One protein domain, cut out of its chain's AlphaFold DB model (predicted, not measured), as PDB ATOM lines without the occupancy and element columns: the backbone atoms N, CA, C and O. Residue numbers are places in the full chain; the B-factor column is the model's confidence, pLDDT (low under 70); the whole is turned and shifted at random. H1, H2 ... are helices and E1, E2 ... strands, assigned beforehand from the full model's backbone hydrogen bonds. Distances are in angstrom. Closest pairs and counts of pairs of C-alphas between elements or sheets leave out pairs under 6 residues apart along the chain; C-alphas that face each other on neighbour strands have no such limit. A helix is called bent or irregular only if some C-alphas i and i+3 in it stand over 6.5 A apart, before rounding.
ATOM      1  N   ASN A 350    -143.958 -35.562 153.896       79.50
ATOM      2  CA  ASN A 350    -143.448 -34.350 153.240       79.50
ATOM      3  C   ASN A 350    -142.275 -34.629 152.292       79.50
ATOM      4  O   ASN A 350    -141.884 -33.755 151.515       79.50
ATOM      5  N   THR A 351    -141.695 -35.829 152.353       82.38
ATOM      6  CA  THR A 351    -140.555 -36.228 151.518       82.38
ATOM      7  C   THR A 351    -140.802 -37.561 150.819       82.38
ATOM      8  O   THR A 351    -141.607 -38.383 151.254       82.38
ATOM      9  N   ILE A 352    -140.081 -37.789 149.718       76.56
ATOM     10  CA  ILE A 352    -140.140 -39.058 148.983       76.56
ATOM     11  C   ILE A 352    -139.621 -40.206 149.859       76.56
ATOM     12  O   ILE A 352    -140.192 -41.290 149.815       76.56
ATOM     13  N   ASP A 353    -138.604 -39.971 150.691       78.81
ATOM     14  CA  ASP A 353    -138.045 -41.001 151.573       78.81
ATOM     15  C   ASP A 353    -139.056 -41.457 152.641       78.81
ATOM     16  O   ASP A 353    -139.196 -42.658 152.866       78.81
ATOM     17  N   GLU A 354    -139.848 -40.540 153.213       82.06
ATOM     18  CA  GLU A 354    -140.944 -40.879 154.139       82.06
ATOM     19  C   GLU A 354    -142.056 -41.696 153.454       82.06
ATOM     20  O   GLU A 354    -142.564 -42.663 154.028       82.06
ATOM     21  N   ILE A 355    -142.417 -41.351 152.209       81.25
ATOM     22  CA  ILE A 355    -143.391 -42.119 151.410       81.25
ATOM     23  C   ILE A 355    -142.856 -43.527 151.142       81.25
ATOM     24  O   ILE A 355    -143.601 -44.502 151.246       81.25
ATOM     25  N   LEU A 356    -141.571 -43.644 150.801       81.75
ATOM     26  CA  LEU A 356    -140.921 -44.922 150.543       81.75
ATOM     27  C   LEU A 356    -140.889 -45.796 151.808       81.75
ATOM     28  O   LEU A 356    -141.253 -46.972 151.765       81.75
ATOM     29  N   GLU A 357    -140.507 -45.231 152.949       81.44
ATOM     30  CA  GLU A 357    -140.486 -45.956 154.220       81.44
ATOM     31  C   GLU A 357    -141.894 -46.416 154.634       81.44
ATOM     32  O   GLU A 357    -142.093 -47.593 154.959       81.44
ATOM     33  N   SER A 358    -142.892 -45.530 154.522       82.25
ATOM     34  CA  SER A 358    -144.295 -45.879 154.767       82.25
ATOM     35  C   SER A 358    -144.757 -46.992 153.822       82.25
ATOM     36  O   SER A 358    -145.220 -48.037 154.283       82.25
ATOM     37  N   PHE A 359    -144.546 -46.851 152.507       84.38
ATOM     38  CA  PHE A 359    -144.932 -47.868 151.525       84.38
ATOM     39  C   PHE A 359    -144.340 -49.236 151.859       84.38
ATOM     40  O   PHE A 359    -145.060 -50.228 151.827       84.38
ATOM     41  N   SER A 360    -143.061 -49.300 152.234       81.62
ATOM     42  CA  SER A 360    -142.385 -50.548 152.609       81.62
ATOM     43  C   SER A 360    -143.085 -51.273 153.771       81.62
ATOM     44  O   SER A 360    -143.279 -52.492 153.732       81.62
ATOM     45  N   SER A 361    -143.562 -50.521 154.771       81.38
ATOM     46  CA  SER A 361    -144.278 -51.052 155.943       81.38
ATOM     47  C   SER A 361    -145.652 -51.662 155.607       81.38
ATOM     48  O   SER A 361    -146.121 -52.593 156.278       81.38
ATOM     49  N   TYR A 362    -146.300 -51.180 154.541       83.31
ATOM     50  CA  TYR A 362    -147.634 -51.621 154.116       83.31
ATOM     51  C   TYR A 362    -147.631 -52.542 152.887       83.31
ATOM     52  O   TYR A 362    -148.549 -53.352 152.737       83.31
ATOM     53  N   ALA A 363    -146.601 -52.486 152.039       80.94
ATOM     54  CA  ALA A 363    -146.516 -53.223 150.778       80.94
ATOM     55  C   ALA A 363    -146.649 -54.734 150.992       80.94
ATOM     56  O   ALA A 363    -147.464 -55.373 150.335       80.94
ATOM     57  N   ASN A 364    -145.962 -55.294 151.992       78.69
ATOM     58  CA  ASN A 364    -146.070 -56.722 152.319       78.69
ATOM     59  C   ASN A 364    -147.469 -57.138 152.821       78.69
ATOM     60  O   ASN A 364    -147.822 -58.310 152.734       78.69
ATOM     61  N   LYS A 365    -148.271 -56.201 153.349       80.94
ATOM     62  CA  LYS A 365    -149.627 -56.471 153.865       80.94
ATOM     63  C   LYS A 365    -150.703 -56.359 152.781       80.94
ATOM     64  O   LYS A 365    -151.708 -57.057 152.862       80.94
ATOM     65  N   ILE A 366    -150.516 -55.470 151.802       80.88
ATOM     66  CA  ILE A 366    -151.490 -55.211 150.727       80.88
ATOM     67  C   ILE A 366    -151.192 -56.068 149.487       80.88
ATOM     68  O   ILE A 366    -152.118 -56.540 148.831       80.88
ATOM     69  N   LEU A 367    -149.910 -56.275 149.168       79.31
ATOM     70  CA  LEU A 367    -149.435 -56.935 147.948       79.31
ATOM     71  C   LEU A 367    -148.964 -58.375 148.199       79.31
ATOM     72  O   LEU A 367    -148.100 -58.876 147.488       79.31
ATOM     73  N   ASP A 368    -149.553 -59.053 149.182       76.50
ATOM     74  CA  ASP A 368    -149.265 -60.446 149.562       76.50
ATOM     75  C   ASP A 368    -149.331 -61.451 148.387       76.50
ATOM     76  O   ASP A 368    -148.589 -62.440 148.356       76.50
ATOM     77  N   PHE A 369    -150.173 -61.160 147.395       77.81
ATOM     78  CA  PHE A 369    -150.395 -61.936 146.171       77.81
ATOM     79  C   PHE A 369    -149.307 -61.784 145.087       77.81
ATOM     80  O   PHE A 369    -149.410 -62.401 144.025       77.81
ATOM     81  N   SER A 370    -148.293 -60.942 145.297       79.56
ATOM     82  CA  SER A 370    -147.266 -60.649 144.290       79.56
ATOM     83  C   SER A 370    -145.908 -60.386 144.924       79.56
ATOM     84  O   SER A 370    -145.828 -59.952 146.069       79.56
ATOM     85  N   ASP A 371    -144.847 -60.598 144.156       82.19
ATOM     86  CA  ASP A 371    -143.502 -60.164 144.523       82.19
ATOM     87  C   ASP A 371    -143.128 -58.978 143.641       82.19
ATOM     88  O   ASP A 371    -143.413 -58.968 142.438       82.19
ATOM     89  N   GLY A 372    -142.473 -57.966 144.195       83.56
ATOM     90  CA  GLY A 372    -142.188 -56.773 143.412       83.56
ATOM     91  C   GLY A 372    -141.145 -55.855 144.010       83.56
ATOM     92  O   GLY A 372    -140.622 -56.065 145.107       83.56
ATOM     93  N   ALA A 373    -140.817 -54.843 143.221       83.06
ATOM     94  CA  ALA A 373    -139.818 -53.849 143.543       83.06
ATOM     95  C   ALA A 373    -140.248 -52.470 143.033       83.06
ATOM     96  O   ALA A 373    -140.771 -52.325 141.923       83.06
ATOM     97  N   LEU A 374    -140.012 -51.451 143.854       85.81
ATOM     98  CA  LEU A 374    -140.232 -50.053 143.519       85.81
ATOM     99  C   LEU A 374    -138.901 -49.407 143.152       85.81
ATOM    100  O   LEU A 374    -137.921 -49.516 143.892       85.81
ATOM    101  N   TYR A 375    -138.889 -48.721 142.020       82.94
ATOM    102  CA  TYR A 375    -137.721 -48.094 141.437       82.94
ATOM    103  C   TYR A 375    -137.923 -46.592 141.276       82.94
ATOM    104  O   TYR A 375    -138.997 -46.132 140.882       82.94
ATOM    105  N   LEU A 376    -136.857 -45.831 141.516       83.12
ATOM    106  CA  LEU A 376    -136.799 -44.405 141.219       83.12
ATOM    107  C   LEU A 376    -135.886 -44.144 140.028       83.12
ATOM    108  O   LEU A 376    -134.782 -44.681 139.941       83.12
ATOM    109  N   MET A 377    -136.349 -43.296 139.112       81.19
ATOM    110  CA  MET A 377    -135.525 -42.801 138.015       81.19
ATOM    111  C   MET A 377    -134.442 -41.860 138.546       81.19
ATOM    112  O   MET A 377    -134.743 -40.904 139.260       81.19
ATOM    113  N   HIS A 378    -133.191 -42.090 138.155       82.00
ATOM    114  CA  HIS A 378    -132.100 -41.184 138.496       82.00
ATOM    115  C   HIS A 378    -132.232 -39.837 137.759       82.00
ATOM    116  O   HIS A 378    -132.764 -39.781 136.651       82.00
ATOM    117  N   HIS A 379    -131.688 -38.748 138.312       77.00
ATOM    118  CA  HIS A 379    -131.786 -37.397 137.729       77.00
ATOM    119  C   HIS A 379    -131.264 -37.285 136.284       77.00
ATOM    120  O   HIS A 379    -131.739 -36.450 135.521       77.00
ATOM    121  N   SER A 380    -130.321 -38.147 135.888       80.31
ATOM    122  CA  SER A 380    -129.807 -38.232 134.511       80.31
ATOM    123  C   SER A 380    -130.772 -38.891 133.518       80.31
ATOM    124  O   SER A 380    -130.486 -38.901 132.326       80.31
ATOM    125  N   ARG A 381    -131.888 -39.461 133.996       77.06
ATOM    126  CA  ARG A 381    -132.923 -40.176 133.228       77.06
ATOM    127  C   ARG A 381    -132.441 -41.407 132.442       77.06
ATOM    128  O   ARG A 381    -133.160 -41.909 131.585       77.06
ATOM    129  N   ASN A 382    -131.253 -41.926 132.751       81.75
ATOM    130  CA  ASN A 382    -130.635 -43.033 132.006       81.75
ATOM    131  C   ASN A 382    -130.855 -44.415 132.639       81.75
ATOM    132  O   ASN A 382    -130.760 -45.436 131.952       81.75
ATOM    133  N   TYR A 383    -131.124 -44.470 133.943       82.88
ATOM    134  CA  TYR A 383    -131.283 -45.716 134.686       82.88
ATOM    135  C   TYR A 383    -132.232 -45.540 135.869       82.88
ATOM    136  O   TYR A 383    -132.442 -44.429 136.363       82.88
ATOM    137  N   LEU A 384    -132.777 -46.662 136.324       84.62
ATOM    138  CA  LEU A 384    -133.634 -46.747 137.494       84.62
ATOM    139  C   LEU A 384    -132.921 -47.497 138.616       84.62
ATOM    140  O   LEU A 384    -132.250 -48.496 138.361       84.62
ATOM    141  N   GLU A 385    -133.104 -47.040 139.851       85.88
ATOM    142  CA  GLU A 385    -132.513 -47.628 141.054       85.88
ATOM    143  C   GLU A 385    -133.604 -48.199 141.966       85.88
ATOM    144  O   GLU A 385    -134.613 -47.542 142.232       85.88
ATOM    145  N   LYS A 386    -133.402 -49.430 142.441       86.62
ATOM    146  CA  LYS A 386    -134.322 -50.139 143.332       86.62
ATOM    147  C   LYS A 386    -134.316 -49.487 144.711       86.62
ATOM    148  O   LYS A 386    -133.259 -49.369 145.321       86.62
ATOM    149  N   LYS A 387    -135.487 -49.106 145.220       87.81
ATOM    150  CA  LYS A 387    -135.637 -48.494 146.550       87.81
ATOM    151  C   LYS A 387    -136.313 -49.407 147.554       87.81
ATOM    152  O   LYS A 387    -135.854 -49.508 148.683       87.81
ATOM    153  N   ILE A 388    -137.379 -50.086 147.147       84.81
ATOM    154  CA  ILE A 388    -138.148 -50.968 148.031       84.81
ATOM    155  C   ILE A 388    -138.380 -52.277 147.315       84.81
ATOM    156  O   ILE A 388    -138.531 -52.303 146.093       84.81
ATOM    157  N   THR A 389    -138.469 -53.350 148.082       85.12
ATOM    158  CA  THR A 389    -138.987 -54.616 147.598       85.12
ATOM    159  C   THR A 389    -139.995 -55.216 148.569       85.12
ATOM    160  O   THR A 389    -140.008 -54.890 149.754       85.12
ATOM    161  N   TRP A 390    -140.860 -56.085 148.055       86.69
ATOM    162  CA  TRP A 390    -141.794 -56.883 148.846       86.69
ATOM    163  C   TRP A 390    -141.844 -58.310 148.294       86.69
ATOM    164  O   TRP A 390    -141.605 -58.530 147.102       86.69
ATOM    165  N   GLY A 391    -142.125 -59.275 149.171       79.06
ATOM    166  CA  GLY A 391    -142.115 -60.696 148.813       79.06
ATOM    167  C   GLY A 391    -140.725 -61.253 148.442       79.06
ATOM    168  O   GLY A 391    -139.701 -60.707 148.869       79.06
ATOM    169  N   ASP A 392    -140.672 -62.345 147.666       77.19
ATOM    170  CA  ASP A 392    -139.414 -62.989 147.235       77.19
ATOM    171  C   ASP A 392    -138.772 -62.235 146.059       77.19
ATOM    172  O   ASP A 392    -138.919 -62.541 144.876       77.19
ATOM    173  N   SER A 393    -138.071 -61.166 146.416       68.94
ATOM    174  CA  SER A 393    -137.637 -60.104 145.509       68.94
ATOM    175  C   SER A 393    -136.146 -60.145 145.147       68.94
ATOM    176  O   SER A 393    -135.607 -59.184 144.586       68.94
ATOM    177  N   ASN A 394    -135.472 -61.267 145.423       71.62
ATOM    178  CA  ASN A 394    -134.032 -61.435 145.182       71.62
ATOM    179  C   ASN A 394    -133.649 -61.400 143.693       71.62
ATOM    180  O   ASN A 394    -132.507 -61.102 143.350       71.62
ATOM    181  N   HIS A 395    -134.613 -61.649 142.810       75.44
ATOM    182  CA  HIS A 395    -134.421 -61.702 141.361       75.44
ATOM    183  C   HIS A 395    -134.470 -60.320 140.684       75.44
ATOM    184  O   HIS A 395    -134.141 -60.197 139.504       75.44
ATOM    185  N   TYR A 396    -134.865 -59.266 141.410       81.19
ATOM    186  CA  TYR A 396    -134.957 -57.912 140.867       81.19
ATOM    187  C   TYR A 396    -133.605 -57.181 140.948       81.19
ATOM    188  O   TYR A 396    -133.072 -57.010 142.056       81.19
ATOM    189  N   PRO A 397    -133.040 -56.697 139.822       83.19
ATOM    190  CA  PRO A 397    -131.724 -56.061 139.803       83.19
ATOM    191  C   PRO A 397    -131.718 -54.761 140.615       83.19
ATOM    192  O   PRO A 397    -132.724 -54.054 140.681       83.19
ATOM    193  N   ALA A 398    -130.584 -54.431 141.240       83.88
ATOM    194  CA  ALA A 398    -130.442 -53.195 142.015       83.88
ATOM    195  C   ALA A 398    -130.574 -51.937 141.138       83.88
ATOM    196  O   ALA A 398    -131.149 -50.943 141.570       83.88
ATOM    197  N   ILE A 399    -130.075 -52.001 139.901       86.19
ATOM    198  CA  ILE A 399    -130.138 -50.934 138.900       86.19
ATOM    199  C   ILE A 399    -130.394 -51.571 137.533       86.19
ATOM    200  O   ILE A 399    -129.843 -52.635 137.248       86.19
ATOM    201  N   PHE A 400    -131.195 -50.930 136.682       86.25
ATOM    202  CA  PHE A 400    -131.341 -51.321 135.274       86.25
ATOM    203  C   PHE A 400    -131.571 -50.102 134.366       86.25
ATOM    204  O   PHE A 400    -131.900 -49.011 134.844       86.25
ATOM    205  N   SER A 401    -131.352 -50.253 133.054       83.44
ATOM    206  CA  SER A 401    -131.417 -49.125 132.113       83.44
ATOM    207  C   SER A 401    -132.853 -48.638 131.898       83.44
ATOM    208  O   SER A 401    -133.786 -49.433 131.790       83.44
ATOM    209  N   ALA A 402    -133.036 -47.327 131.720       80.69
ATOM    210  CA  ALA A 402    -134.332 -46.753 131.354       80.69
ATOM    211  C   ALA A 402    -134.918 -47.377 130.069       80.69
ATOM    212  O   ALA A 402    -136.128 -47.581 129.978       80.69
ATOM    213  N   ASN A 403    -134.061 -47.781 129.125       80.38
ATOM    214  CA  ASN A 403    -134.470 -48.443 127.883       80.38
ATOM    215  C   ASN A 403    -134.998 -49.869 128.098       80.38
ATOM    216  O   ASN A 403    -135.730 -50.393 127.256       80.38
ATOM    217  N   GLU A 404    -134.643 -50.513 129.210       79.12
ATOM    218  CA  GLU A 404    -135.086 -51.865 129.558       79.12
ATOM    219  C   GLU A 404    -136.461 -51.858 130.247       79.12
ATOM    220  O   GLU A 404    -137.177 -52.863 130.203       79.12
ATOM    221  N   CYS A 405    -136.883 -50.709 130.791       77.00
ATOM    222  CA  CYS A 405    -138.178 -50.536 131.437       77.00
ATOM    223  C   CYS A 405    -139.329 -50.608 130.423       77.00
ATOM    224  O   CYS A 405    -139.518 -49.730 129.577       77.00
ATOM    225  N   TRP A 406    -140.162 -51.639 130.543       72.88
ATOM    226  CA  TRP A 406    -141.299 -51.842 129.647       72.88
ATOM    227  C   TRP A 406    -142.346 -50.713 129.709       72.88
ATOM    228  O   TRP A 406    -142.873 -50.328 128.665       72.88
ATOM    229  N   ALA A 407    -142.601 -50.141 130.891       70.25
ATOM    230  CA  ALA A 407    -143.556 -49.042 131.070       70.25
ATOM    231  C   ALA A 407    -143.084 -47.736 130.405       70.25
ATOM    232  O   ALA A 407    -143.873 -47.073 129.729       70.25
ATOM    233  N   LEU A 408    -141.785 -47.417 130.513       73.19
ATOM    234  CA  LEU A 408    -141.171 -46.276 129.821       73.19
ATOM    235  C   LEU A 408    -141.241 -46.432 128.304       73.19
ATOM    236  O   LEU A 408    -141.608 -45.489 127.610       73.19
ATOM    237  N   ARG A 409    -140.975 -47.639 127.786       74.94
ATOM    238  CA  ARG A 409    -141.076 -47.921 126.344       74.94
ATOM    239  C   ARG A 409    -142.492 -47.761 125.786       74.94
ATOM    240  O   ARG A 409    -142.637 -47.494 124.599       74.94
ATOM    241  N   ARG A 410    -143.529 -47.949 126.610       72.12
ATOM    242  CA  ARG A 410    -144.940 -47.807 126.207       72.12
ATOM    243  C   ARG A 410    -145.533 -46.419 126.465       72.12
ATOM    244  O   ARG A 410    -146.681 -46.196 126.097       72.12
ATOM    245  N   GLY A 411    -144.776 -45.498 127.064       64.19
ATOM    246  CA  GLY A 411    -145.234 -44.134 127.336       64.19
ATOM    247  C   GLY A 411    -146.279 -44.018 128.456       64.19
ATOM    248  O   GLY A 411    -146.958 -43.002 128.543       64.19
ATOM    249  N   CYS A 412    -146.418 -45.021 129.328       58.56
ATOM    250  CA  CYS A 412    -147.338 -44.985 130.474       58.56
ATOM    251  C   CYS A 412    -146.676 -44.313 131.692       58.56
ATOM    252  O   CYS A 412    -146.489 -44.945 132.730       58.56
ATOM    253  N   ILE A 413    -146.252 -43.058 131.542       56.84
ATOM    254  CA  ILE A 413    -145.552 -42.303 132.590       56.84
ATOM    255  C   ILE A 413    -146.584 -41.633 133.503       56.84
ATOM    256  O   ILE A 413    -147.469 -40.928 133.023       56.84
ATOM    257  N   HIS A 414    -146.459 -41.829 134.815       54.31
ATOM    258  CA  HIS A 414    -147.184 -41.042 135.811       54.31
ATOM    259  C   HIS A 414    -146.216 -40.015 136.414       54.31
ATOM    260  O   HIS A 414    -145.381 -40.361 137.249       54.31
ATOM    261  N   GLU A 415    -146.266 -38.768 135.938       51.72
ATOM    262  CA  GLU A 415    -145.502 -37.662 136.528       51.72
ATOM    263  C   GLU A 415    -146.273 -37.085 137.721       51.72
ATOM    264  O   GLU A 415    -147.422 -36.666 137.586       51.72
ATOM    265  N   ILE A 416    -145.637 -37.053 138.894       45.44
ATOM    266  CA  ILE A 416    -146.165 -36.358 140.070       45.44
ATOM    267  C   ILE A 416    -145.710 -34.897 139.968       45.44
ATOM    268  O   ILE A 416    -144.517 -34.597 140.056       45.44
ATOM    269  N   SER A 417    -146.659 -33.991 139.738       38.56
ATOM    270  CA  SER A 417    -146.425 -32.561 139.513       38.56
ATOM    271  C   SER A 417    -145.562 -31.941 140.620       38.56
ATOM    272  O   SER A 417    -145.998 -31.851 141.763       38.56
ATOM    273  N   GLY A 418    -144.351 -31.480 140.282       48.69
ATOM    274  CA  GLY A 418    -143.478 -30.726 141.197       48.69
ATOM    275  C   GLY A 418    -142.128 -31.367 141.537       48.69
ATOM    276  O   GLY A 418    -141.319 -30.728 142.202       48.69
ATOM    277  N   SER A 419    -141.826 -32.575 141.049       51.34
ATOM    278  CA  SER A 419    -140.487 -33.171 141.177       51.34
ATOM    279  C   SER A 419    -140.047 -33.838 139.869       51.34
ATOM    280  O   SER A 419    -140.842 -34.466 139.183       51.34
ATOM    281  N   ASN A 420    -138.765 -33.718 139.504       52.72
ATOM    282  CA  ASN A 420    -138.176 -34.356 138.309       52.72
ATOM    283  C   ASN A 420    -138.015 -35.889 138.446       52.72
ATOM    284  O   ASN A 420    -137.277 -36.507 137.675       52.72
ATOM    285  N   LEU A 421    -138.643 -36.492 139.457       56.97
ATOM    286  CA  LEU A 421    -138.498 -37.889 139.838       56.97
ATOM    287  C   LEU A 421    -139.769 -38.643 139.450       56.97
ATOM    288  O   LEU A 421    -140.868 -38.291 139.866       56.97
ATOM    289  N   ALA A 422    -139.601 -39.696 138.653       61.72
ATOM    290  CA  ALA A 422    -140.682 -40.598 138.285       61.72
ATOM    291  C   ALA A 422    -140.513 -41.940 139.015       61.72
ATOM    292  O   ALA A 422    -139.409 -42.498 139.072       61.72
ATOM    293  N   LEU A 423    -141.618 -42.421 139.585       65.19
ATOM    294  CA  LEU A 423    -141.717 -43.645 140.376       65.19
ATOM    295  C   LEU A 423    -142.204 -44.790 139.481       65.19
ATOM    296  O   LEU A 423    -143.205 -44.643 138.781       65.19
ATOM    297  N   TYR A 424    -141.525 -45.935 139.519       70.75
ATOM    298  CA  TYR A 424    -141.869 -47.097 138.697       70.75
ATOM    299  C   TYR A 424    -141.975 -48.348 139.558       70.75
ATOM    300  O   TYR A 424    -141.038 -48.702 140.267       70.75
ATOM    301  N   ALA A 425    -143.103 -49.048 139.469       69.88
ATOM    302  CA  ALA A 425    -143.293 -50.334 140.125       69.88
ATOM    303  C   ALA A 425    -143.121 -51.472 139.113       69.88
ATOM    304  O   ALA A 425    -143.721 -51.453 138.037       69.88
ATOM    305  N   VAL A 426    -142.320 -52.473 139.474       69.31
ATOM    306  CA  VAL A 426    -142.225 -53.746 138.754       69.31
ATOM    307  C   VAL A 426    -142.828 -54.818 139.646       69.31
ATOM    308  O   VAL A 426    -142.403 -54.987 140.787       69.31
ATOM    309  N   ILE A 427    -143.838 -55.516 139.132       67.31
ATOM    310  CA  ILE A 427    -144.601 -56.512 139.883       67.31
ATOM    311  C   ILE A 427    -144.618 -57.811 139.081       67.31
ATOM    312  O   ILE A 427    -144.986 -57.804 137.905       67.31
ATOM    313  N   SER A 428    -144.258 -58.916 139.728       65.81
ATOM    314  CA  SER A 428    -144.468 -60.271 139.232       65.81
ATOM    315  C   SER A 428    -145.597 -60.899 140.030       65.81
ATOM    316  O   SER A 428    -145.594 -60.894 141.263       65.81
ATOM    317  N   LYS A 429    -146.597 -61.424 139.325       58.88
ATOM    318  CA  LYS A 429    -147.669 -62.183 139.963       58.88
ATOM    319  C   LYS A 429    -147.089 -63.512 140.458       58.88
ATOM    320  O   LYS A 429    -146.287 -64.104 139.735       58.88
ATOM    321  N   LYS A 430    -147.462 -63.921 141.671       53.75
ATOM    322  CA  LYS A 430    -147.143 -65.259 142.182       53.75
ATOM    323  C   LYS A 430    -147.908 -66.336 141.426       53.75
ATOM    324  O   LYS A 430    -149.045 -66.041 140.979       53.75
TER     325      LYS A 430
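What this domain is: This is residues 350 to 430 of the 430 residues of an uncharacterized protein of Legionella norrlandica (UniProt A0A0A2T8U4). A four-stranded antiparallel sheet, curled like part of a barrel and strongly twisted, has one long helix, H1, lying slantwise over one of its faces, chiefly over E2. A short helix, H2, only grazes the sheet, and from it the long loop of residues 410 to 422 leads back to E4, the strand at one edge. The printed part has 81 residues, with named elements along the chain in the order H1, E1, E2, E3, H2, E4, and the sheet's order is E3, E2, E1, E4. The class is mixed, helices and strands, and the whole is compact, with a radius of gyration of the C-alphas of 12.6 A and spans of 31 by 30 by 20 A.

How they stand to each other: Start with H1, residues 352 to 366, and with the sheet of E1, residues 370 to 377, E2, residues 383 to 390, E3, residues 399 to 401, and E4, residues 423 to 429. H1 is on this sheet, at a height over the sheet of 8.9 A, and the two form two layers, a helix on one face of a sheet. It lies over E2 and, only just, with 3 of its C-alphas, over E1. On the local plane its line and that of E2 stand at 31 degrees, slantwise to the strands but only just. Look at Asn 364 and Trp 390 for the closest C-alphas of H1 and E2, 5.5 A apart. H1 and E1 are near each other, with 11 pairs of C-alphas within 10 A. In the backbone of H1, 9 of 11 O i to N i+4 pairs are within hydrogen-bond range; H2, residues 406 to 409, is too short for such a pair. Now read on along the strands: E1, E2 and E3 form a meander, each strand the antiparallel neighbour of the one before. E1 and E2 are a hairpin, their directions at 146 degrees, with N 374 and O 388 within hydrogen-bond range at 2.8 A. E2 bends by 56 degrees at residue 387. E2 and E3 are also a hairpin, at 136 degrees, with N 384 and O 400 at 2.9 A. H2 only grazes the sheet, with its residues 406 to 408, and it is near E4, with 5 pairs of C-alphas within 10 A. E4 is antiparallel to E1 at 161 degrees, with N 373 and O 426 at 2.9 A and N 428 and O 371 at 2.8 A. The edge strands E3 and E4 are apart, and so are H1 and H2.

Where its parts are: Find C-alpha 352 at (-140.140, -39.058, 148.983); from there H1 runs 19.8 A to C-alpha 366. It is irregular, but only just: C-alphas 361 and 364 are 7.0 A apart. E1 begins at C-alpha 370, at (-147.266, -60.649, 144.290), and runs 22.3 A to Met 377. E2 runs 20.9 A from Tyr 383 to Trp 390. The three residues of E3, Ile 399 to Ser 401, and the four of H2, Trp 406 to Arg 409, follow. E4 runs 19.5 A from Leu 423 and ends at C-alpha 429, at (-147.669, -62.183, 139.963).

The domain as a whole: The two C-alphas farthest apart are those of Gly 418 and Lys 430, 34.7 A. The printed part has no cut, and Lys 430 is the chain's last residue. The link from H2 to E4, with 13 residues between them, is long. The mean pLDDT of the printed part of this model is 75.0; residue 393, residues 411 to 423 and residues 425 to 430 are under 70.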